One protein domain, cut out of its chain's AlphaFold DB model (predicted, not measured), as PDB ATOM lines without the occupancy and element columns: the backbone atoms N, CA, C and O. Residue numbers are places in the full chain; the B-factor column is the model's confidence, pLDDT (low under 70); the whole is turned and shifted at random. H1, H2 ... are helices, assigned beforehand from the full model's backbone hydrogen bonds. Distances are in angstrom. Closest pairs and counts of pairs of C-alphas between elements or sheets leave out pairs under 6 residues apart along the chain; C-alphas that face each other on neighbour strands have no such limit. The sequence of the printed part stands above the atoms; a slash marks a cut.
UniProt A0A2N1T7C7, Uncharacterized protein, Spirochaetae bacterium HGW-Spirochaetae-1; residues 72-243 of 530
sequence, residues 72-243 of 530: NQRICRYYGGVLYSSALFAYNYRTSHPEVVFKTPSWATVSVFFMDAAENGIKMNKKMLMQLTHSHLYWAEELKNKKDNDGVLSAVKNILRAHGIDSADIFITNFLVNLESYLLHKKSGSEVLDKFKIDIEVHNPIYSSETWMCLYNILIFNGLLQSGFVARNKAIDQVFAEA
ATOM      1  N   ASN A  72      68.548  15.547  38.596       38.47
ATOM      2  CA  ASN A  72      67.328  14.741  38.574       38.47
ATOM      3  C   ASN A  72      66.089  15.533  39.038       38.47
ATOM      4  O   ASN A  72      65.731  15.574  40.211       38.47
ATOM      5  N   GLN A  73      65.416  16.206  38.101       43.69
ATOM      6  CA  GLN A  73      64.293  17.119  38.379       43.69
ATOM      7  C   GLN A  73      63.000  16.430  38.851       43.69
ATOM      8  O   GLN A  73      62.091  17.115  39.339       43.69
ATOM      9  N   ARG A  74      62.898  15.097  38.744       40.78
ATOM     10  CA  ARG A  74      61.790  14.325  39.330       40.78
ATOM     11  C   ARG A  74      61.823  14.454  40.855       40.78
ATOM     12  O   ARG A  74      60.795  14.778  41.434       40.78
ATOM     13  N   ILE A  75      63.018  14.404  41.452       37.62
ATOM     14  CA  ILE A  75      63.283  14.653  42.878       37.62
ATOM     15  C   ILE A  75      62.831  16.070  43.270       37.62
ATOM     16  O   ILE A  75      62.070  16.234  44.212       37.62
ATOM     17  N   CYS A  76      63.163  17.119  42.513       38.75
ATOM     18  CA  CYS A  76      62.731  18.481  42.874       38.75
ATOM     19  C   CYS A  76      61.208  18.708  42.774       38.75
ATOM     20  O   CYS A  76      60.656  19.476  43.562       38.75
ATOM     21  N   ARG A  77      60.508  18.077  41.817       44.72
ATOM     22  CA  ARG A  77      59.030  18.141  41.733       44.72
ATOM     23  C   ARG A  77      58.365  17.317  42.821       44.72
ATOM     24  O   ARG A  77      57.379  17.774  43.387       44.72
ATOM     25  N   TYR A  78      58.928  16.146  43.078       46.44
ATOM     26  CA  TYR A  78      58.554  15.254  44.153       46.44
ATOM     27  C   TYR A  78      58.654  16.004  45.486       46.44
ATOM     28  O   TYR A  78      57.633  16.334  46.073       46.44
ATOM     29  N   TYR A  79      59.848  16.449  45.879       47.91
ATOM     30  CA  TYR A  79      60.070  17.124  47.157       47.91
ATOM     31  C   TYR A  79      59.402  18.497  47.233       47.91
ATOM     32  O   TYR A  79      58.877  18.847  48.279       47.91
ATOM     33  N   GLY A  80      59.356  19.276  46.148       56.12
ATOM     34  CA  GLY A  80      58.697  20.586  46.148       56.12
ATOM     35  C   GLY A  80      57.168  20.503  46.207       56.12
ATOM     36  O   GLY A  80      56.538  21.312  46.885       56.12
ATOM     37  N   GLY A  81      56.566  19.532  45.514       58.16
ATOM     38  CA  GLY A  81      55.127  19.262  45.566       58.16
ATOM     39  C   GLY A  81      54.703  18.657  46.899       58.16
ATOM     40  O   GLY A  81      53.673  19.053  47.441       58.16
ATOM     41  N   VAL A  82      55.531  17.768  47.442       59.00
ATOM     42  CA  VAL A  82      55.372  17.179  48.771       59.00
ATOM     43  C   VAL A  82      55.507  18.243  49.859       59.00
ATOM     44  O   VAL A  82      54.564  18.444  50.607       59.00
ATOM     45  N   LEU A  83      56.599  19.014  49.893       57.91
ATOM     46  CA  LEU A  83      56.805  20.080  50.883       57.91
ATOM     47  C   LEU A  83      55.718  21.153  50.812       57.91
ATOM     48  O   LEU A  83      55.233  21.591  51.849       57.91
ATOM     49  N   TYR A  84      55.320  21.579  49.611       59.44
ATOM     50  CA  TYR A  84      54.264  22.579  49.463       59.44
ATOM     51  C   TYR A  84      52.903  22.044  49.905       59.44
ATOM     52  O   TYR A  84      52.200  22.732  50.638       59.44
ATOM     53  N   SER A  85      52.532  20.832  49.481       58.12
ATOM     54  CA  SER A  85      51.268  20.216  49.890       58.12
ATOM     55  C   SER A  85      51.251  19.977  51.396       58.12
ATOM     56  O   SER A  85      50.307  20.410  52.043       58.12
ATOM     57  N   SER A  86      52.311  19.405  51.972       59.19
ATOM     58  CA  SER A  86      52.414  19.172  53.415       59.19
ATOM     59  C   SER A  86      52.414  20.474  54.218       59.19
ATOM     60  O   SER A  86      51.709  20.557  55.216       59.19
ATOM     61  N   ALA A  87      53.124  21.518  53.779       59.16
ATOM     62  CA  ALA A  87      53.139  22.807  54.476       59.16
ATOM     63  C   ALA A  87      51.799  23.550  54.369       59.16
ATOM     64  O   ALA A  87      51.323  24.107  55.355       59.16
ATOM     65  N   LEU A  88      51.166  23.552  53.190       59.06
ATOM     66  CA  LEU A  88      49.852  24.169  52.989       59.06
ATOM     67  C   LEU A  88      48.776  23.443  53.803       59.06
ATOM     68  O   LEU A  88      47.851  24.072  54.315       59.06
ATOM     69  N   PHE A  89      48.896  22.126  53.921       61.06
ATOM     70  CA  PHE A  89      47.981  21.316  54.700       61.06
ATOM     71  C   PHE A  89      48.176  21.515  56.202       61.06
ATOM     72  O   PHE A  89      47.212  21.812  56.905       61.06
ATOM     73  N   ALA A  90      49.429  21.473  56.665       61.53
ATOM     74  CA  ALA A  90      49.787  21.788  58.041       61.53
ATOM     75  C   ALA A  90      49.293  23.175  58.463       61.53
ATOM     76  O   ALA A  90      48.769  23.344  59.564       61.53
ATOM     77  N   TYR A  91      49.386  24.144  57.549       59.88
ATOM     78  CA  TYR A  91      48.901  25.500  57.760       59.88
ATOM     79  C   TYR A  91      47.377  25.584  57.898       59.88
ATOM     80  O   TYR A  91      46.873  26.202  58.835       59.88
ATOM     81  N   ASN A  92      46.638  24.984  56.964       60.91
ATOM     82  CA  ASN A  92      45.189  25.167  56.889       60.91
ATOM     83  C   ASN A  92      44.408  24.298  57.880       60.91
ATOM     84  O   ASN A  92      43.306  24.686  58.261       60.91
ATOM     85  N   TYR A  93      44.948  23.145  58.285       58.41
ATOM     86  CA  TYR A  93      44.151  22.106  58.944       58.41
ATOM     87  C   TYR A  93      44.642  21.691  60.333       58.41
ATOM     88  O   TYR A  93      44.046  20.799  60.917       58.41
ATOM     89  N   ARG A  94      45.663  22.366  60.893       61.53
ATOM     90  CA  ARG A  94      46.149  22.156  62.278       61.53
ATOM     91  C   ARG A  94      46.269  20.670  62.650       61.53
ATOM     92  O   ARG A  94      45.682  20.211  63.621       61.53
ATOM     93  N   THR A  95      47.027  19.940  61.842       61.53
ATOM     94  CA  THR A  95      47.287  18.501  62.013       61.53
ATOM     95  C   THR A  95      47.838  18.221  63.408       61.53
ATOM     96  O   THR A  95      48.625  19.026  63.917       61.53
ATOM     97  N   SER A  96      47.558  17.045  63.952       64.06
ATOM     98  CA  SER A  96      48.151  16.541  65.198       64.06
ATOM     99  C   SER A  96      49.672  16.303  65.123       64.06
ATOM    100  O   SER A  96      50.308  16.214  66.170       64.06
ATOM    101  N   HIS A  97      50.266  16.260  63.916       63.75
ATOM    102  CA  HIS A  97      51.660  15.832  63.685       63.75
ATOM    103  C   HIS A  97      52.507  16.763  62.778       63.75
ATOM    104  O   HIS A  97      53.088  16.310  61.779       63.75
ATOM    105  N   PRO A  98      52.621  18.075  63.069       60.84
ATOM    106  CA  PRO A  98      53.372  19.016  62.229       60.84
ATOM    107  C   PRO A  98      54.869  18.674  62.103       60.84
ATOM    108  O   PRO A  98      55.495  18.976  61.087       60.84
ATOM    109  N   GLU A  99      55.457  18.015  63.099       63.19
ATOM    110  CA  GLU A  99      56.865  17.611  63.146       63.19
ATOM    111  C   GLU A  99      57.249  16.569  62.085       63.19
ATOM    112  O   GLU A  99      58.399  16.538  61.633       63.19
ATOM    113  N   VAL A 100      56.297  15.739  61.652       59.75
ATOM    114  CA  VAL A 100      56.525  14.684  60.653       59.75
ATOM    115  C   VAL A 100      56.741  15.287  59.257       59.75
ATOM    116  O   VAL A 100      57.558  14.783  58.482       59.75
ATOM    117  N   VAL A 101      56.100  16.430  58.962       54.22
ATOM    118  CA  VAL A 101      56.230  17.170  57.687       54.22
ATOM    119  C   VAL A 101      57.679  17.540  57.387       54.22
ATOM    120  O   VAL A 101      58.147  17.414  56.255       54.22
ATOM    121  N   PHE A 102      58.374  18.050  58.402       56.62
ATOM    122  CA  PHE A 102      59.662  18.712  58.222       56.62
ATOM    123  C   PHE A 102      60.841  17.749  58.344       56.62
ATOM    124  O   PHE A 102      61.911  18.037  57.808       56.62
ATOM    125  N   LYS A 103      60.653  16.597  59.002       62.88
ATOM    126  CA  LYS A 103      61.709  15.586  59.151       62.88
ATOM    127  C   LYS A 103      61.914  14.769  57.875       62.88
ATOM    128  O   LYS A 103      63.060  14.549  57.488       62.88
ATOM    129  N   THR A 104      60.835  14.358  57.204       66.38
ATOM    130  CA  THR A 104      60.901  13.507  56.000       66.38
ATOM    131  C   THR A 104      59.741  13.806  55.036       66.38
ATOM    132  O   THR A 104      58.748  13.074  55.018       66.38
ATOM    133  N   PRO A 105      59.823  14.870  54.217       67.12
ATOM    134  CA  PRO A 105      58.839  15.118  53.168       67.12
ATOM    135  C   PRO A 105      58.824  13.953  52.162       67.12
ATOM    136  O   PRO A 105      59.768  13.789  51.391       67.12
ATOM    137  N   SER A 106      57.738  13.176  52.138       75.31
ATOM    138  CA  SER A 106      57.459  12.136  51.130       75.31
ATOM    139  C   SER A 106      55.979  12.128  50.712       75.31
ATOM    140  O   SER A 106      55.143  12.747  51.377       75.31
ATOM    141  N   TRP A 107      55.612  11.420  49.638       75.19
ATOM    142  CA  TRP A 107      54.194  11.204  49.312       75.19
ATOM    143  C   TRP A 107      53.463  10.392  50.374       75.19
ATOM    144  O   TRP A 107      52.271  10.628  50.560       75.19
ATOM    145  N   ALA A 108      54.156   9.514  51.105       79.06
ATOM    146  CA  ALA A 108      53.595   8.848  52.279       79.06
ATOM    147  C   ALA A 108      53.145   9.891  53.310       79.06
ATOM    148  O   ALA A 108      51.993   9.906  53.728       79.06
ATOM    149  N   THR A 109      54.021  10.851  53.615       75.62
ATOM    150  CA  THR A 109      53.747  11.956  54.540       75.62
ATOM    151  C   THR A 109      52.543  12.790  54.087       75.62
ATOM    152  O   THR A 109      51.639  13.039  54.873       75.62
ATOM    153  N   VAL A 110      52.478  13.189  52.808       75.56
ATOM    154  CA  VAL A 110      51.322  13.931  52.248       75.56
ATOM    155  C   VAL A 110      50.031  13.115  52.330       75.56
ATOM    156  O   VAL A 110      48.977  13.664  52.637       75.56
ATOM    157  N   SER A 111      50.113  11.817  52.044       79.00
ATOM    158  CA  SER A 111      48.972  10.904  52.039       79.00
ATOM    159  C   SER A 111      48.394  10.714  53.439       79.00
ATOM    160  O   SER A 111      47.184  10.850  53.604       79.00
ATOM    161  N   VAL A 112      49.253  10.533  54.447       79.00
ATOM    162  CA  VAL A 112      48.861  10.482  55.864       79.00
ATOM    163  C   VAL A 112      48.111  11.747  56.272       79.00
ATOM    164  O   VAL A 112      47.070  11.642  56.900       79.00
ATOM    165  N   PHE A 113      48.558  12.933  55.853       78.62
ATOM    166  CA  PHE A 113      47.846  14.174  56.179       78.62
ATOM    167  C   PHE A 113      46.445  14.244  55.586       78.62
ATOM    168  O   PHE A 113      45.492  14.617  56.266       78.62
ATOM    169  N   PHE A 114      46.310  13.891  54.311       78.75
ATOM    170  CA  PHE A 114      45.003  13.880  53.672       78.75
ATOM    171  C   PHE A 114      44.049  12.868  54.321       78.75
ATOM    172  O   PHE A 114      42.860  13.168  54.421       78.75
ATOM    173  N   MET A 115      44.563  11.728  54.795       80.44
ATOM    174  CA  MET A 115      43.785  10.761  55.575       80.44
ATOM    175  C   MET A 115      43.427  11.290  56.962       80.44
ATOM    176  O   MET A 115      42.255  11.261  57.308       80.44
ATOM    177  N   ASP A 116      44.384  11.856  57.698       79.31
ATOM    178  CA  ASP A 116      44.160  12.454  59.021       79.31
ATOM    179  C   ASP A 116      43.053  13.516  58.961       79.31
ATOM    180  O   ASP A 116      42.140  13.518  59.778       79.31
ATOM    181  N   ALA A 117      43.037  14.375  57.940       75.81
ATOM    182  CA  ALA A 117      41.924  15.309  57.771       75.81
ATOM    183  C   ALA A 117      40.588  14.620  57.497       75.81
ATOM    184  O   ALA A 117      39.574  15.035  58.058       75.81
ATOM    185  N   ALA A 118      40.569  13.613  56.623       77.50
ATOM    186  CA  ALA A 118      39.344  12.884  56.315       77.50
ATOM    187  C   ALA A 118      38.791  12.178  57.568       77.50
ATOM    188  O   ALA A 118      37.593  12.261  57.831       77.50
ATOM    189  N   GLU A 119      39.661  11.561  58.371       79.75
ATOM    190  CA  GLU A 119      39.321  10.851  59.610       79.75
ATOM    191  C   GLU A 119      38.900  11.806  60.736       79.75
ATOM    192  O   GLU A 119      37.963  11.511  61.473       79.75
ATOM    193  N   ASN A 120      39.485  13.006  60.808       78.88
ATOM    194  CA  ASN A 120      39.063  14.067  61.730       78.88
ATOM    195  C   ASN A 120      37.823  14.850  61.240       78.88
ATOM    196  O   ASN A 120      37.560  15.967  61.695       78.88
ATOM    197  N   GLY A 121      37.056  14.298  60.294       77.88
ATOM    198  CA  GLY A 121      35.780  14.860  59.845       77.88
ATOM    199  C   GLY A 121      35.899  16.141  59.013       77.88
ATOM    200  O   GLY A 121      34.903  16.846  58.815       77.88
ATOM    201  N   ILE A 122      37.087  16.475  58.497       78.06
ATOM    202  CA  ILE A 122      37.248  17.623  57.600       78.06
ATOM    203  C   ILE A 122      36.554  17.294  56.282       78.06
ATOM    204  O   ILE A 122      36.962  16.396  55.547       78.06
ATOM    205  N   LYS A 123      35.508  18.060  55.951       79.94
ATOM    206  CA  LYS A 123      34.748  17.873  54.711       79.94
ATOM    207  C   LYS A 123      35.661  18.023  53.491       79.94
ATOM    208  O   LYS A 123      36.049  19.131  53.105       79.94
ATOM    209  N   MET A 124      35.959  16.898  52.852       78.69
ATOM    210  CA  MET A 124      36.810  16.837  51.673       78.69
ATOM    211  C   MET A 124      36.047  17.343  50.449       78.69
ATOM    212  O   MET A 124      35.124  16.703  49.952       78.69
ATOM    213  N   ASN A 125      36.427  18.511  49.931       80.06
ATOM    214  CA  ASN A 125      35.897  18.957  48.643       80.06
ATOM    215  C   ASN A 125      36.532  18.160  47.484       80.06
ATOM    216  O   ASN A 125      37.602  17.567  47.624       80.06
ATOM    217  N   LYS A 126      35.920  18.219  46.295       70.94
ATOM    218  CA  LYS A 126      36.386  17.523  45.078       70.94
ATOM    219  C   LYS A 126      37.874  17.731  44.769       70.94
ATOM    220  O   LYS A 126      38.564  16.810  44.338       70.94
ATOM    221  N   LYS A 127      38.391  18.945  44.986       72.38
ATOM    222  CA  LYS A 127      39.804  19.258  44.746       72.38
ATOM    223  C   LYS A 127      40.708  18.549  45.758       72.38
ATOM    224  O   LYS A 127      41.752  18.048  45.348       72.38
ATOM    225  N   MET A 128      40.316  18.498  47.031       76.38
ATOM    226  CA  MET A 128      41.049  17.789  48.084       76.38
ATOM    227  C   MET A 128      41.024  16.278  47.860       76.38
ATOM    228  O   MET A 128      42.083  15.664  47.905       76.38
ATOM    229  N   LEU A 129      39.869  15.694  47.520       76.62
ATOM    230  CA  LEU A 129      39.768  14.268  47.177       76.62
ATOM    231  C   LEU A 129      40.685  13.902  46.009       76.62
ATOM    232  O   LEU A 129      41.437  12.941  46.085       76.62
ATOM    233  N   MET A 130      40.704  14.716  44.951       72.12
ATOM    234  CA  MET A 130      41.615  14.498  43.826       72.12
ATOM    235  C   MET A 130      43.094  14.608  44.240       72.12
ATOM    236  O   MET A 130      43.939  13.891  43.706       72.12
ATOM    237  N   GLN A 131      43.435  15.511  45.165       74.88
ATOM    238  CA  GLN A 131      44.799  15.631  45.688       74.88
ATOM    239  C   GLN A 131      45.191  14.429  46.555       74.88
ATOM    240  O   GLN A 131      46.298  13.929  46.371       74.88
ATOM    241  N   LEU A 132      44.283  13.941  47.404       81.88
ATOM    242  CA  LEU A 132      44.437  12.716  48.192       81.88
ATOM    243  C   LEU A 132      44.645  11.508  47.280       81.88
ATOM    244  O   LEU A 132      45.607  10.765  47.460       81.88
ATOM    245  N   THR A 133      43.792  11.332  46.265       76.12
ATOM    246  CA  THR A 133      43.926  10.241  45.293       76.12
ATOM    247  C   THR A 133      45.287  10.303  44.610       76.12
ATOM    248  O   THR A 133      46.007   9.314  44.585       76.12
ATOM    249  N   HIS A 134      45.695  11.470  44.101       73.69
ATOM    250  CA  HIS A 134      47.004  11.597  43.465       73.69
ATOM    251  C   HIS A 134      48.162  11.334  44.435       73.69
ATOM    252  O   HIS A 134      49.113  10.670  44.035       73.69
ATOM    253  N   SER A 135      48.114  11.826  45.679       76.69
ATOM    254  CA  SER A 135      49.205  11.603  46.635       76.69
ATOM    255  C   SER A 135      49.378  10.121  46.953       76.69
ATOM    256  O   SER A 135      50.507   9.638  46.945       76.69
ATOM    257  N   HIS A 136      48.274   9.398  47.146       82.00
ATOM    258  CA  HIS A 136      48.298   7.963  47.415       82.00
ATOM    259  C   HIS A 136      48.705   7.149  46.186       82.00
ATOM    260  O   HIS A 136      49.446   6.186  46.335       82.00
ATOM    261  N   LEU A 137      48.304   7.544  44.972       75.88
ATOM    262  CA  LEU A 137      48.782   6.895  43.746       75.88
ATOM    263  C   LEU A 137      50.295   7.084  43.566       75.88
ATOM    264  O   LEU A 137      51.005   6.126  43.276       75.88
ATOM    265  N   TYR A 138      50.822   8.289  43.803       74.06
ATOM    266  CA  TYR A 138      52.272   8.494  43.763       74.06
ATOM    267  C   TYR A 138      52.997   7.739  44.878       74.06
ATOM    268  O   TYR A 138      54.070   7.197  44.637       74.06
ATOM    269  N   TRP A 139      52.423   7.670  46.080       82.31
ATOM    270  CA  TRP A 139      52.971   6.850  47.157       82.31
ATOM    271  C   TRP A 139      52.984   5.362  46.774       82.31
ATOM    272  O   TRP A 139      54.010   4.705  46.928       82.31
ATOM    273  N   ALA A 140      51.903   4.856  46.178       75.44
ATOM    274  CA  ALA A 140      51.830   3.503  45.638       75.44
ATOM    275  C   ALA A 140      52.900   3.253  44.560       75.44
ATOM    276  O   ALA A 140      53.538   2.205  44.568       75.44
ATOM    277  N   GLU A 141      53.182   4.210  43.670       73.69
ATOM    278  CA  GLU A 141      54.289   4.093  42.702       73.69
ATOM    279  C   GLU A 141      55.647   3.918  43.403       73.69
ATOM    280  O   GLU A 141      56.461   3.087  42.996       73.69
ATOM    281  N   GLU A 142      55.903   4.656  44.485       77.38
ATOM    282  CA  GLU A 142      57.137   4.496  45.263       77.38
ATOM    283  C   GLU A 142      57.242   3.145  45.957       77.38
ATOM    284  O   GLU A 142      58.316   2.544  45.967       77.38
ATOM    285  N   LEU A 143      56.140   2.678  46.537       79.31
ATOM    286  CA  LEU A 143      56.056   1.383  47.205       79.31
ATOM    287  C   LEU A 143      56.243   0.249  46.192       79.31
ATOM    288  O   LEU A 143      57.067  -0.638  46.409       79.31
ATOM    289  N   LYS A 144      55.624   0.356  45.010       74.69
ATOM    290  CA  LYS A 144      55.836  -0.560  43.880       74.69
ATOM    291  C   LYS A 144      57.303  -0.604  43.448       74.69
ATOM    292  O   LYS A 144      57.847  -1.688  43.248       74.69
ATOM    293  N   ASN A 145      57.979   0.545  43.365       74.38
ATOM    294  CA  ASN A 145      59.417   0.606  43.063       74.38
ATOM    295  C   ASN A 145      60.284  -0.058  44.148       74.38
ATOM    296  O   ASN A 145      61.354  -0.583  43.842       74.38
ATOM    297  N   LYS A 146      59.814  -0.066  45.400       81.06
ATOM    298  CA  LYS A 146      60.431  -0.777  46.530       81.06
ATOM    299  C   LYS A 146      60.004  -2.245  46.639       81.06
ATOM    300  O   LYS A 146      60.519  -2.938  47.508       81.06
ATOM    301  N   LYS A 147      59.120  -2.723  45.752       83.25
ATOM    302  CA  LYS A 147      58.480  -4.049  45.810       83.25
ATOM    303  C   LYS A 147      57.668  -4.283  47.099       83.25
ATOM    304  O   LYS A 147      57.562  -5.414  47.557       83.25
ATOM    305  N   ASP A 148      57.106  -3.220  47.671       82.12
ATOM    306  CA  ASP A 148      56.231  -3.257  48.849       82.12
ATOM    307  C   ASP A 148      54.759  -3.320  48.410       82.12
ATOM    308  O   ASP A 148      54.091  -2.296  48.246       82.12
ATOM    309  N   ASN A 149      54.273  -4.533  48.138       82.00
ATOM    310  CA  ASN A 149      52.915  -4.746  47.631       82.00
ATOM    311  C   ASN A 149      51.838  -4.463  48.690       82.00
ATOM    312  O   ASN A 149      50.807  -3.880  48.352       82.00
ATOM    313  N   ASP A 150      52.095  -4.783  49.959       81.69
ATOM    314  CA  ASP A 150      51.178  -4.497  51.069       81.69
ATOM    315  C   ASP A 150      50.991  -2.990  51.248       81.69
ATOM    316  O   ASP A 150      49.869  -2.496  51.408       81.69
ATOM    317  N   GLY A 151      52.086  -2.230  51.139       82.31
ATOM    318  CA  GLY A 151      52.050  -0.777  51.115       82.31
ATOM    319  C   GLY A 151      51.213  -0.243  49.953       82.31
ATOM    320  O   GLY A 151      50.401   0.663  50.152       82.31
ATOM    321  N   VAL A 152      51.376  -0.792  48.740       77.62
ATOM    322  CA  VAL A 152      50.559  -0.401  47.571       77.62
ATOM    323  C   VAL A 152      49.079  -0.642  47.852       77.62
ATOM    324  O   VAL A 152      48.258   0.251  47.633       77.62
ATOM    325  N   LEU A 153      48.740  -1.820  48.376       79.69
ATOM    326  CA  LEU A 153      47.366  -2.184  48.698       79.69
ATOM    327  C   LEU A 153      46.777  -1.268  49.778       79.69
ATOM    328  O   LEU A 153      45.637  -0.823  49.656       79.69
ATOM    329  N   SER A 154      47.561  -0.938  50.803       84.12
ATOM    330  CA  SER A 154      47.194   0.017  51.853       84.12
ATOM    331  C   SER A 154      46.918   1.411  51.284       84.12
ATOM    332  O   SER A 154      45.885   2.017  51.573       84.12
ATOM    333  N   ALA A 155      47.779   1.895  50.382       82.81
ATOM    334  CA  ALA A 155      47.575   3.175  49.716       82.81
ATOM    335  C   ALA A 155      46.275   3.190  48.891       82.81
ATOM    336  O   ALA A 155      45.529   4.165  48.952       82.81
ATOM    337  N   VAL A 156      45.966   2.106  48.171       81.25
ATOM    338  CA  VAL A 156      44.708   1.970  47.417       81.25
ATOM    339  C   VAL A 156      43.501   1.908  48.355       81.25
ATOM    340  O   VAL A 156      42.541   2.646  48.139       81.25
ATOM    341  N   LYS A 157      43.557   1.115  49.432       82.44
ATOM    342  CA  LYS A 157      42.506   1.042  50.466       82.44
ATOM    343  C   LYS A 157      42.183   2.418  51.044       82.44
ATOM    344  O   LYS A 157      41.011   2.762  51.178       82.44
ATOM    345  N   ASN A 158      43.202   3.230  51.318       83.19
ATOM    346  CA  ASN A 158      43.022   4.594  51.813       83.19
ATOM    347  C   ASN A 158      42.326   5.503  50.794       83.19
ATOM    348  O   ASN A 158      41.461   6.292  51.175       83.19
ATOM    349  N   ILE A 159      42.640   5.370  49.498       81.44
ATOM    350  CA  ILE A 159      41.908   6.089  48.446       81.44
ATOM    351  C   ILE A 159      40.434   5.689  48.476       81.44
ATOM    352  O   ILE A 159      39.576   6.564  48.504       81.44
ATOM    353  N   LEU A 160      40.134   4.390  48.477       81.19
ATOM    354  CA  LEU A 160      38.754   3.902  48.446       81.19
ATOM    355  C   LEU A 160      37.975   4.396  49.676       81.19
ATOM    356  O   LEU A 160      36.929   5.028  49.520       81.19
ATOM    357  N   ARG A 161      38.553   4.254  50.876       81.44
ATOM    358  CA  ARG A 161      37.976   4.758  52.134       81.44
ATOM    359  C   ARG A 161      37.667   6.254  52.067       81.44
ATOM    360  O   ARG A 161      36.583   6.677  52.455       81.44
ATOM    361  N   ALA A 162      38.589   7.063  51.544       79.38
ATOM    362  CA  ALA A 162      38.396   8.508  51.431       79.38
ATOM    363  C   ALA A 162      37.269   8.912  50.464       79.38
ATOM    364  O   ALA A 162      36.731  10.013  50.574       79.38
ATOM    365  N   HIS A 163      36.908   8.037  49.525       77.94
ATOM    366  CA  HIS A 163      35.765   8.214  48.623       77.94
ATOM    367  C   HIS A 163      34.473   7.589  49.173       77.94
ATOM    368  O   HIS A 163      33.512   7.423  48.426       77.94
ATOM    369  N   GLY A 164      34.438   7.270  50.472       75.12
ATOM    370  CA  GLY A 164      33.265   6.707  51.146       75.12
ATOM    371  C   GLY A 164      32.974   5.261  50.756       75.12
ATOM    372  O   GLY A 164      31.867   4.783  50.974       75.12
ATOM    373  N   ILE A 165      33.947   4.578  50.154       74.00
ATOM    374  CA  ILE A 165      33.819   3.181  49.778       74.00
ATOM    375  C   ILE A 165      34.229   2.337  50.985       74.00
ATOM    376  O   ILE A 165      35.393   2.362  51.399       74.00
ATOM    377  N   ASP A 166      33.275   1.601  51.552       71.06
ATOM    378  CA  ASP A 166      33.553   0.676  52.646       71.06
ATOM    379  C   ASP A 166      34.386  -0.504  52.128       71.06
ATOM    380  O   ASP A 166      34.057  -1.131  51.123       71.06
ATOM    381  N   SER A 167      35.472  -0.830  52.826       59.72
ATOM    382  CA  SER A 167      36.257  -2.028  52.535       59.72
ATOM    383  C   SER A 167      35.471  -3.323  52.741       59.72
ATOM    384  O   SER A 167      35.867  -4.333  52.175       59.72
ATOM    385  N   ALA A 168      34.386  -3.306  53.524       57.88
ATOM    386  CA  ALA A 168      33.484  -4.445  53.684       57.88
ATOM    387  C   ALA A 168      32.579  -4.681  52.461       57.88
ATOM    388  O   ALA A 168      31.921  -5.720  52.380       57.88
ATOM    389  N   ASP A 169      32.552  -3.753  51.499       71.44
ATOM    390  CA  ASP A 169      31.915  -3.987  50.211       71.44
ATOM    391  C   ASP A 169      32.602  -5.183  49.527       71.44
ATOM    392  O   ASP A 169      33.819  -5.193  49.299       71.44
ATOM    393  N   ILE A 170      31.815  -6.223  49.239       72.62
ATOM    394  CA  ILE A 170      32.292  -7.495  48.682       72.62
ATOM    395  C   ILE A 170      33.042  -7.261  47.370       72.62
ATOM    396  O   ILE A 170      34.073  -7.890  47.130       72.62
ATOM    397  N   PHE A 171      32.575  -6.336  46.532       72.75
ATOM    398  CA  PHE A 171      33.247  -6.022  45.279       72.75
ATOM    399  C   PHE A 171      34.589  -5.356  45.508       72.75
ATOM    400  O   PHE A 171      35.553  -5.671  44.820       72.75
ATOM    401  N   ILE A 172      34.683  -4.482  46.501       71.69
ATOM    402  CA  ILE A 172      35.926  -3.789  46.826       71.69
ATOM    403  C   ILE A 172      36.926  -4.739  47.461       71.69
ATOM    404  O   ILE A 172      38.105  -4.702  47.113       71.69
ATOM    405  N   THR A 173      36.462  -5.637  48.324       72.62
ATOM    406  CA  THR A 173      37.277  -6.736  48.841       72.62
ATOM    407  C   THR A 173      37.811  -7.589  47.692       72.62
ATOM    408  O   THR A 173      39.023  -7.774  47.589       72.62
ATOM    409  N   ASN A 174      36.945  -8.032  46.776       72.25
ATOM    410  CA  ASN A 174      37.346  -8.826  45.614       72.25
ATOM    411  C   ASN A 174      38.309  -8.059  44.698       72.25
ATOM    412  O   ASN A 174      39.326  -8.609  44.278       72.25
ATOM    413  N   PHE A 175      38.046  -6.777  44.442       75.69
ATOM    414  CA  PHE A 175      38.917  -5.885  43.678       75.69
ATOM    415  C   PHE A 175      40.310  -5.796  44.310       75.69
ATOM    416  O   PHE A 175      41.313  -5.943  43.615       75.69
ATOM    417  N   LEU A 176      40.381  -5.585  45.625       74.88
ATOM    418  CA  LEU A 176      41.637  -5.480  46.362       74.88
ATOM    419  C   LEU A 176      42.412  -6.803  46.350       74.88
ATOM    420  O   LEU A 176      43.613  -6.778  46.090       74.88
ATOM    421  N   VAL A 177      41.737  -7.938  46.547       76.12
ATOM    422  CA  VAL A 177      42.336  -9.284  46.470       76.12
ATOM    423  C   VAL A 177      42.872  -9.571  45.066       76.12
ATOM    424  O   VAL A 177      44.004 -10.030  44.901       76.12
ATOM    425  N   ASN A 178      42.090  -9.267  44.030       72.62
ATOM    426  CA  ASN A 178      42.524  -9.441  42.647       72.62
ATOM    427  C   ASN A 178      43.705  -8.500  42.320       72.62
ATOM    428  O   ASN A 178      44.617  -8.890  41.589       72.62
ATOM    429  N   LEU A 179      43.733  -7.279  42.879       74.81
ATOM    430  CA  LEU A 179      44.796  -6.296  42.625       74.81
ATOM    431  C   LEU A 179      46.091  -6.728  43.294       74.81
ATOM    432  O   LEU A 179      47.153  -6.665  42.681       74.81
ATOM    433  N   GLU A 180      45.993  -7.208  44.526       77.19
ATOM    434  CA  GLU A 180      47.093  -7.819  45.259       77.19
ATOM    435  C   GLU A 180      47.678  -9.009  44.486       77.19
ATOM    436  O   GLU A 180      48.883  -9.041  44.233       77.19
ATOM    437  N   SER A 181      46.828  -9.923  44.004       73.38
ATOM    438  CA  SER A 181      47.239 -11.063  43.174       73.38
ATOM    439  C   SER A 181      47.958 -10.624  41.889       73.38
ATOM    440  O   SER A 181      49.039 -11.133  41.567       73.38
ATOM    441  N   TYR A 182      47.418  -9.624  41.185       74.06
ATOM    442  CA  TYR A 182      48.039  -9.044  39.991       74.06
ATOM    443  C   TYR A 182      49.423  -8.443  40.292       74.06
ATOM    444  O   TYR A 182      50.397  -8.716  39.580       74.06
ATOM    445  N   LEU A 183      49.539  -7.669  41.375       72.62
ATOM    446  CA  LEU A 183      50.791  -7.033  41.796       72.62
ATOM    447  C   LEU A 183      51.850  -8.049  42.249       72.62
ATOM    448  O   LEU A 183      53.033  -7.869  41.943       72.62
ATOM    449  N   LEU A 184      51.447  -9.110  42.956       71.44
ATOM    450  CA  LEU A 184      52.341 -10.149  43.477       71.44
ATOM    451  C   LEU A 184      52.874 -11.064  42.384       71.44
ATOM    452  O   LEU A 184      54.070 -11.358  42.346       71.44
ATOM    453  N   HIS A 185      52.003 -11.524  41.494       68.31
ATOM    454  CA  HIS A 185      52.371 -12.589  40.573       68.31
ATOM    455  C   HIS A 185      52.905 -12.081  39.237       68.31
ATOM    456  O   HIS A 185      53.454 -12.894  38.494       68.31
ATOM    457  N   LYS A 186      52.749 -10.779  38.915       59.62
ATOM    458  CA  LYS A 186      53.025 -10.203  37.578       59.62
ATOM    459  C   LYS A 186      52.577 -11.141  36.447       59.62
ATOM    460  O   LYS A 186      53.228 -11.232  35.405       59.62
ATOM    461  N   LYS A 187      51.530 -11.932  36.691       49.78
ATOM    462  CA  LYS A 187      51.127 -12.974  35.761       49.78
ATOM    463  C   LYS A 187      50.572 -12.255  34.547       49.78
ATOM    464  O   LYS A 187      49.656 -11.450  34.670       49.78
ATOM    465  N   SER A 188      51.117 -12.593  33.389       51.19
ATOM    466  CA  SER A 188      50.669 -12.209  32.049       51.19
ATOM    467  C   SER A 188      49.273 -12.750  31.691       51.19
ATOM    468  O   SER A 188      48.997 -13.026  30.529       51.19
ATOM    469  N   GLY A 189      48.412 -13.021  32.670       50.69
ATOM    470  CA  GLY A 189      47.206 -13.810  32.471       50.69
ATOM    471  C   GLY A 189      46.032 -12.912  32.144       50.69
ATOM    472  O   GLY A 189      45.474 -12.305  33.056       50.69
ATOM    473  N   SER A 190      45.628 -12.892  30.877       57.94
ATOM    474  CA  SER A 190      44.316 -12.403  30.441       57.94
ATOM    475  C   SER A 190      43.194 -12.817  31.402       57.94
ATOM    476  O   SER A 190      42.346 -12.002  31.705       57.94
ATOM    477  N   GLU A 191      43.268 -14.003  32.017       61.06
ATOM    478  CA  GLU A 191      42.303 -14.497  33.010       61.06
ATOM    479  C   GLU A 191      42.068 -13.574  34.222       61.06
ATOM    480  O   GLU A 191      40.925 -13.415  34.650       61.06
ATOM    481  N   VAL A 192      43.107 -12.954  34.802       63.12
ATOM    482  CA  VAL A 192      42.923 -12.032  35.948       63.12
ATOM    483  C   VAL A 192      42.298 -10.722  35.469       63.12
ATOM    484  O   VAL A 192      41.428 -10.178  36.147       63.12
ATOM    485  N   LEU A 193      42.702 -10.244  34.287       63.59
ATOM    486  CA  LEU A 193      42.163  -9.037  33.651       63.59
ATOM    487  C   LEU A 193      40.692  -9.220  33.253       63.59
ATOM    488  O   LEU A 193      39.859  -8.358  33.540       63.59
ATOM    489  N   ASP A 194      40.365 -10.371  32.674       68.12
ATOM    490  CA  ASP A 194      39.016 -10.774  32.295       68.12
ATOM    491  C   ASP A 194      38.140 -10.903  33.539       68.12
ATOM    492  O   ASP A 194      37.039 -10.359  33.568       68.12
ATOM    493  N   LYS A 195      38.649 -11.515  34.617       68.75
ATOM    494  CA  LYS A 195      37.922 -11.596  35.889       68.75
ATOM    495  C   LYS A 195      37.651 -10.216  36.488       68.75
ATOM    496  O   LYS A 195      36.526  -9.951  36.889       68.75
ATOM    497  N   PHE A 196      38.629  -9.306  36.490       66.00
ATOM    498  CA  PHE A 196      38.417  -7.919  36.926       66.00
ATOM    499  C   PHE A 196      37.354  -7.200  36.107       66.00
ATOM    500  O   PHE A 196      36.519  -6.481  36.652       66.00
ATOM    501  N   LYS A 197      37.426  -7.354  34.787       66.75
ATOM    502  CA  LYS A 197      36.480  -6.747  33.865       66.75
ATOM    503  C   LYS A 197      35.069  -7.270  34.132       66.75
ATOM    504  O   LYS A 197      34.172  -6.457  34.326       66.75
ATOM    505  N   ILE A 198      34.907  -8.589  34.239       68.00
ATOM    506  CA  ILE A 198      33.635  -9.250  34.558       68.00
ATOM    507  C   ILE A 198      33.115  -8.796  35.924       68.00
ATOM    508  O   ILE A 198      31.953  -8.411  36.027       68.00
ATOM    509  N   ASP A 199      33.958  -8.778  36.959       69.62
ATOM    510  CA  ASP A 199      33.563  -8.348  38.303       69.62
ATOM    511  C   ASP A 199      33.037  -6.902  38.279       69.62
ATOM    512  O   ASP A 199      32.011  -6.611  38.891       69.62
ATOM    513  N   ILE A 200      33.682  -5.994  37.533       68.38
ATOM    514  CA  ILE A 200      33.203  -4.610  37.368       68.38
ATOM    515  C   ILE A 200      31.913  -4.568  36.548       68.38
ATOM    516  O   ILE A 200      31.005  -3.825  36.908       68.38
ATOM    517  N   GLU A 201      31.816  -5.311  35.445       73.81
ATOM    518  CA  GLU A 201      30.639  -5.326  34.569       73.81
ATOM    519  C   GLU A 201      29.395  -5.814  35.316       73.81
ATOM    520  O   GLU A 201      28.372  -5.121  35.323       73.81
ATOM    521  N   VAL A 202      29.514  -6.954  35.999       66.94
ATOM    522  CA  VAL A 202      28.425  -7.642  36.702       66.94
ATOM    523  C   VAL A 202      28.044  -6.924  37.994       66.94
ATOM    524  O   VAL A 202      26.865  -6.878  38.350       66.94
ATOM    525  N   HIS A 203      29.007  -6.332  38.700       66.56
ATOM    526  CA  HIS A 203      28.709  -5.619  39.932       66.56
ATOM    527  C   HIS A 203      28.165  -4.216  39.632       66.56
ATOM    528  O   HIS A 203      28.830  -3.392  39.000       66.56
ATOM    529  N   ASN A 204      26.945  -3.923  40.087       63.62
ATOM    530  CA  ASN A 204      26.294  -2.625  39.884       63.62
ATOM    531  C   ASN A 204      25.907  -1.952  41.211       63.62
ATOM    532  O   ASN A 204      24.721  -1.766  41.495       63.62
ATOM    533  N   PRO A 205      26.888  -1.624  42.062       68.19
ATOM    534  CA  PRO A 205      26.626  -0.868  43.270       68.19
ATOM    535  C   PRO A 205      26.205   0.549  42.866       68.19
ATOM    536  O   PRO A 205      26.680   1.095  41.865       68.19
ATOM    537  N   ILE A 206      25.323   1.166  43.656       73.38
ATOM    538  CA  ILE A 206      24.908   2.561  43.458       73.38
ATOM    539  C   ILE A 206      26.049   3.468  43.938       73.38
ATOM    540  O   ILE A 206      26.004   4.062  45.013       73.38
ATOM    541  N   TYR A 207      27.129   3.520  43.164       83.12
ATOM    542  CA  TYR A 207      28.234   4.444  43.377       83.12
ATOM    543  C   TYR A 207      27.970   5.753  42.649       83.12
ATOM    544  O   TYR A 207      27.406   5.762  41.560       83.12
ATOM    545  N   SER A 208      28.444   6.859  43.224       88.19
ATOM    546  CA  SER A 208      28.463   8.139  42.517       88.19
ATOM    547  C   SER A 208      29.388   8.079  41.302       88.19
ATOM    548  O   SER A 208      30.349   7.300  41.246       88.19
ATOM    549  N   SER A 209      29.155   8.955  40.337       92.12
ATOM    550  CA  SER A 209      30.013   9.049  39.161       92.12
ATOM    551  C   SER A 209      31.449   9.462  39.521       92.12
ATOM    552  O   SER A 209      32.403   9.037  38.866       92.12
ATOM    553  N   GLU A 210      31.653  10.257  40.578       87.31
ATOM    554  CA  GLU A 210      32.976  10.555  41.146       87.31
ATOM    555  C   GLU A 210      33.717   9.296  41.595       87.31
ATOM    556  O   GLU A 210      34.910   9.154  41.316       87.31
ATOM    557  N   THR A 211      33.012   8.402  42.285       83.69
ATOM    558  CA  THR A 211      33.551   7.146  42.805       83.69
ATOM    559  C   THR A 211      34.012   6.253  41.653       83.69
ATOM    560  O   THR A 211      35.158   5.796  41.647       83.69
ATOM    561  N   TRP A 212      33.187   6.101  40.613       88.75
ATOM    562  CA  TRP A 212      33.568   5.373  39.399       88.75
ATOM    563  C   TRP A 212      34.772   5.996  38.686       88.75
ATOM    564  O   TRP A 212      35.694   5.289  38.279       88.75
ATOM    565  N   MET A 213      34.835   7.328  38.598       90.50
ATOM    566  CA  MET A 213      35.998   8.015  38.026       90.50
ATOM    567  C   MET A 213      37.259   7.870  38.885       90.50
ATOM    568  O   MET A 213      38.374   7.887  38.352       90.50
ATOM    569  N   CYS A 214      37.118   7.739  40.204       84.44
ATOM    570  CA  CYS A 214      38.227   7.413  41.093       84.44
ATOM    571  C   CYS A 214      38.764   6.014  40.784       84.44
ATOM    572  O   CYS A 214      39.966   5.869  40.542       84.44
ATOM    573  N   LEU A 215      37.873   5.024  40.683       83.75
ATOM    574  CA  LEU A 215      38.230   3.657  40.318       83.75
ATOM    575  C   LEU A 215      38.893   3.595  38.935       83.75
ATOM    576  O   LEU A 215      39.967   3.010  38.813       83.75
ATOM    577  N   TYR A 216      38.342   4.286  37.931       90.75
ATOM    578  CA  TYR A 216      38.985   4.462  36.624       90.75
ATOM    579  C   TYR A 216      40.434   4.932  36.779       90.75
ATOM    580  O   TYR A 216      41.347   4.312  36.246       90.75
ATOM    581  N   ASN A 217      40.682   5.987  37.558       85.62
ATOM    582  CA  ASN A 217      42.036   6.510  37.736       85.62
ATOM    583  C   ASN A 217      42.983   5.508  38.404       85.62
ATOM    584  O   ASN A 217      44.143   5.443  38.008       85.62
ATOM    585  N   ILE A 218      42.509   4.755  39.400       82.19
ATOM    586  CA  ILE A 218      43.293   3.704  40.065       82.19
ATOM    587  C   ILE A 218      43.650   2.608  39.058       82.19
ATOM    588  O   ILE A 218      44.810   2.209  38.975       82.19
ATOM    589  N   LEU A 219      42.677   2.161  38.267       85.50
ATOM    590  CA  LEU A 219      42.854   1.122  37.256       85.50
ATOM    591  C   LEU A 219      43.854   1.559  36.175       85.50
ATOM    592  O   LEU A 219      44.853   0.872  35.958       85.50
ATOM    593  N   ILE A 220      43.681   2.758  35.596       88.38
ATOM    594  CA  ILE A 220      44.618   3.302  34.598       88.38
ATOM    595  C   ILE A 220      46.029   3.441  35.174       88.38
ATOM    596  O   ILE A 220      47.006   3.104  34.509       88.38
ATOM    597  N   PHE A 221      46.155   3.900  36.418       82.56
ATOM    598  CA  PHE A 221      47.457   4.072  37.061       82.56
ATOM    599  C   PHE A 221      48.211   2.749  37.248       82.56
ATOM    600  O   PHE A 221      49.441   2.732  37.249       82.56
ATOM    601  N   ASN A 222      47.481   1.640  37.379       78.19
ATOM    602  CA  ASN A 222      48.043   0.303  37.548       78.19
ATOM    603  C   ASN A 222      48.213  -0.471  36.231       78.19
ATOM    604  O   ASN A 222      48.679  -1.610  36.267       78.19
ATOM    605  N   GLY A 223      47.903   0.147  35.087       83.75
ATOM    606  CA  GLY A 223      47.991  -0.486  33.769       83.75
ATOM    607  C   GLY A 223      46.785  -1.357  33.415       83.75
ATOM    608  O   GLY A 223      46.823  -2.015  32.392       83.75
ATOM    609  N   LEU A 224      45.719  -1.330  34.223       85.44
ATOM    610  CA  LEU A 224      44.456  -2.037  33.983       85.44
ATOM    611  C   LEU A 224      43.530  -1.142  33.140       85.44
ATOM    612  O   LEU A 224      42.512  -0.625  33.609       85.44
ATOM    613  N   LEU A 225      43.953  -0.852  31.914       90.81
ATOM    614  CA  LEU A 225      43.311   0.085  31.001       90.81
ATOM    615  C   LEU A 225      41.919  -0.378  30.552       90.81
ATOM    616  O   LEU A 225      40.998   0.446  30.554       90.81
ATOM    617  N   GLN A 226      41.726  -1.655  30.216       91.56
ATOM    618  CA  GLN A 226      40.420  -2.167  29.777       91.56
ATOM    619  C   GLN A 226      39.398  -2.144  30.919       91.56
ATOM    620  O   GLN A 226      38.305  -1.599  30.763       91.56
ATOM    621  N   SER A 227      39.773  -2.646  32.097       85.94
ATOM    622  CA  SER A 227      38.938  -2.570  33.303       85.94
ATOM    623  C   SER A 227      38.640  -1.119  33.684       85.94
ATOM    624  O   SER A 227      37.510  -0.778  34.040       85.94
ATOM    625  N   GLY A 228      39.637  -0.234  33.565       91.38
ATOM    626  CA  GLY A 228      39.447   1.200  33.739       91.38
ATOM    627  C   GLY A 228      38.365   1.730  32.804       91.38
ATOM    628  O   GLY A 228      37.456   2.429  33.249       91.38
ATOM    629  N   PHE A 229      38.417   1.377  31.522       94.25
ATOM    630  CA  PHE A 229      37.417   1.819  30.555       94.25
ATOM    631  C   PHE A 229      35.990   1.381  30.923       94.25
ATOM    632  O   PHE A 229      35.078   2.200  30.839       94.25
ATOM    633  N   VAL A 230      35.799   0.165  31.447       91.94
ATOM    634  CA  VAL A 230      34.494  -0.258  31.989       91.94
ATOM    635  C   VAL A 230      34.052   0.648  33.141       91.94
ATOM    636  O   VAL A 230      32.938   1.170  33.117       91.94
ATOM    637  N   ALA A 231      34.926   0.907  34.122       89.75
ATOM    638  CA  ALA A 231      34.613   1.814  35.232       89.75
ATOM    639  C   ALA A 231      34.261   3.232  34.742       89.75
ATOM    640  O   ALA A 231      33.381   3.886  35.299       89.75
ATOM    641  N   ARG A 232      34.906   3.706  33.669       95.00
ATOM    642  CA  ARG A 232      34.564   4.979  33.027       95.00
ATOM    643  C   ARG A 232      33.157   4.961  32.428       95.00
ATOM    644  O   ARG A 232      32.431   5.930  32.620       95.00
ATOM    645  N   ASN A 233      32.773   3.899  31.724       95.25
ATOM    646  CA  ASN A 233      31.432   3.793  31.141       95.25
ATOM    647  C   ASN A 233      30.360   3.790  32.238       95.25
ATOM    648  O   ASN A 233      29.403   4.550  32.146       95.25
ATOM    649  N   LYS A 234      30.600   3.090  33.356       92.69
ATOM    650  CA  LYS A 234      29.723   3.180  34.536       92.69
ATOM    651  C   LYS A 234      29.647   4.594  35.113       92.69
ATOM    652  O   LYS A 234      28.575   5.045  35.502       92.69
ATOM    653  N   ALA A 235      30.757   5.336  35.123       94.94
ATOM    654  CA  ALA A 235      30.733   6.746  35.507       94.94
ATOM    655  C   ALA A 235      29.883   7.605  34.559       94.94
ATOM    656  O   ALA A 235      29.240   8.548  35.020       94.94
ATOM    657  N   ILE A 236      29.908   7.312  33.254       97.25
ATOM    658  CA  ILE A 236      29.096   7.992  32.236       97.25
ATOM    659  C   ILE A 236      27.607   7.717  32.473       97.25
ATOM    660  O   ILE A 236      26.827   8.662  32.584       97.25
ATOM    661  N   ASP A 237      27.230   6.452  32.647       96.06
ATOM    662  CA  ASP A 237      25.846   6.069  32.944       96.06
ATOM    663  C   ASP A 237      25.353   6.758  34.223       96.06
ATOM    664  O   ASP A 237      24.268   7.346  34.265       96.06
ATOM    665  N   GLN A 238      26.203   6.780  35.250       95.62
ATOM    666  CA  GLN A 238      25.878   7.401  36.523       95.62
ATOM    667  C   GLN A 238      25.745   8.930  36.432       95.62
ATOM    668  O   GLN A 238      24.842   9.475  37.064       95.62
ATOM    669  N   VAL A 239      26.568   9.652  35.650       97.56
ATOM    670  CA  VAL A 239      26.352  11.110  35.498       97.56
ATOM    671  C   VAL A 239      25.039  11.424  34.790       97.56
ATOM    672  O   VAL A 239      24.444  12.467  35.062       97.56
ATOM    673  N   PHE A 240      24.574  10.553  33.891       98.00
ATOM    674  CA  PHE A 240      23.264  10.715  33.268       98.00
ATOM    675  C   PHE A 240      22.145  10.489  34.284       98.00
ATOM    676  O   PHE A 240      21.238  11.317  34.362       98.00
ATOM    677  N   ALA A 241      22.245   9.441  35.104       96.56
ATOM    678  CA  ALA A 241      21.295   9.189  36.186       96.56
ATOM    679  C   ALA A 241      21.235  10.360  37.186       96.56
ATOM    680  O   ALA A 241      20.148  10.843  37.494       96.56
ATOM    681  N   GLU A 242      22.391  10.879  37.616       96.06
ATOM    682  CA  GLU A 242      22.503  12.043  38.510       96.06
ATOM    683  C   GLU A 242      21.854  13.305  37.905       96.06
ATOM    684  O   GLU A 242      21.140  14.042  38.588       96.06
ATOM    685  N   ALA A 243      22.071  13.562  36.611       97.44
ATOM    686  CA  ALA A 243      21.487  14.717  35.927       97.44
ATOM    687  C   ALA A 243      19.973  14.591  35.697       97.44
ATOM    688  O   ALA A 243      19.288  15.611  35.607       97.44
TER     689      ALA A 243
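This is residues 72 to 243 of the 530 residues of an uncharacterized protein of Spirochaetae bacterium HGW-Spirochaetae-1 (UniProt A0A2N1T7C7). Helices stand side by side in an up-and-down bundle, H3 to H9, each running against the one before it; H4 and H5 lie in the middle. From them two helical hairpin pairs, H6 with H7 and H8 with H9, reach to one end and meet where H9 begins beside H7, while H3, H1 and the small H2 make the other end. The first residues, 72 to 77, stick out, as do residues 185 to 191. The 172 printed residues hold nine named helices, H1 to H9 in chain order, and no named strand; the class is all helix. The whole is compact, with a radius of gyration of the C-alphas of 16.7 A and spans of 46 by 39 by 29 A.

H1 is the longest helix, residues 73 to 93, 29.2 A from C-alpha 73 at (64.293, 17.119, 38.379) to C-alpha 93. H2 is residues 98 to 103 and H3 residues 107 to 119. H4, residues 126 to 145, measures 28.6 A and begins at C-alpha 126 at (36.386, 17.523, 45.078). H5 covers residues 149 to 162, H6 residues 170 to 185 with 22.2 A, H7 residues 190 to 202 and H8 residues 209 to 221. H9, residues 225 to 243, measures 26.7 A and ends at C-alpha 243 at (21.487, 14.717, 35.927).

H1 and H2 form a hairpin and touch, closest at the C-alphas of Ser 86 and Val 101, 6.1 A apart. H1 touches H3 at Ser 86 and Val 110, C-alphas 5.5 A apart. H3 touches H4 at a steep tilt of 40 degrees, closest at the C-alphas of Trp 107 and Trp 139, 5.0 A. H4 and H5 touch at 6 degrees, opposite ways, with the C-alphas of Ala 140 and Val 152 4.5 A apart. H5 touches H6, closest at the C-alphas of Leu 153 and Glu 180, 6.6 A. H6 touches H7, closest at the C-alphas of Phe 175 and Phe 196, 7.1 A. H9 touches H7 with residues 226 to 231 alone; the C-alphas of Lys 197 and Ser 227 are 4.9 A apart. H8 and H9 touch at 13 degrees, opposite ways. H4 and H8 only just touch, with 3 pairs of C-alphas within 8 A, closest Leu 137 and Ile 218 at 7.3 A. H7 and H8 are apart. Each O i to N i+4 pair is within hydrogen-bond range in H1 and H3 to H9; H2 has 1 of 2.

The farthest C-alphas, of Tyr 91 and Glu 191, are 47.5 A apart. The printed part has no cut, and no link is long. Mean pLDDT of the printed part is 73.9; residues 72 to 105, 167 to 168, 185 to 200 and 202 to 205 are under 70.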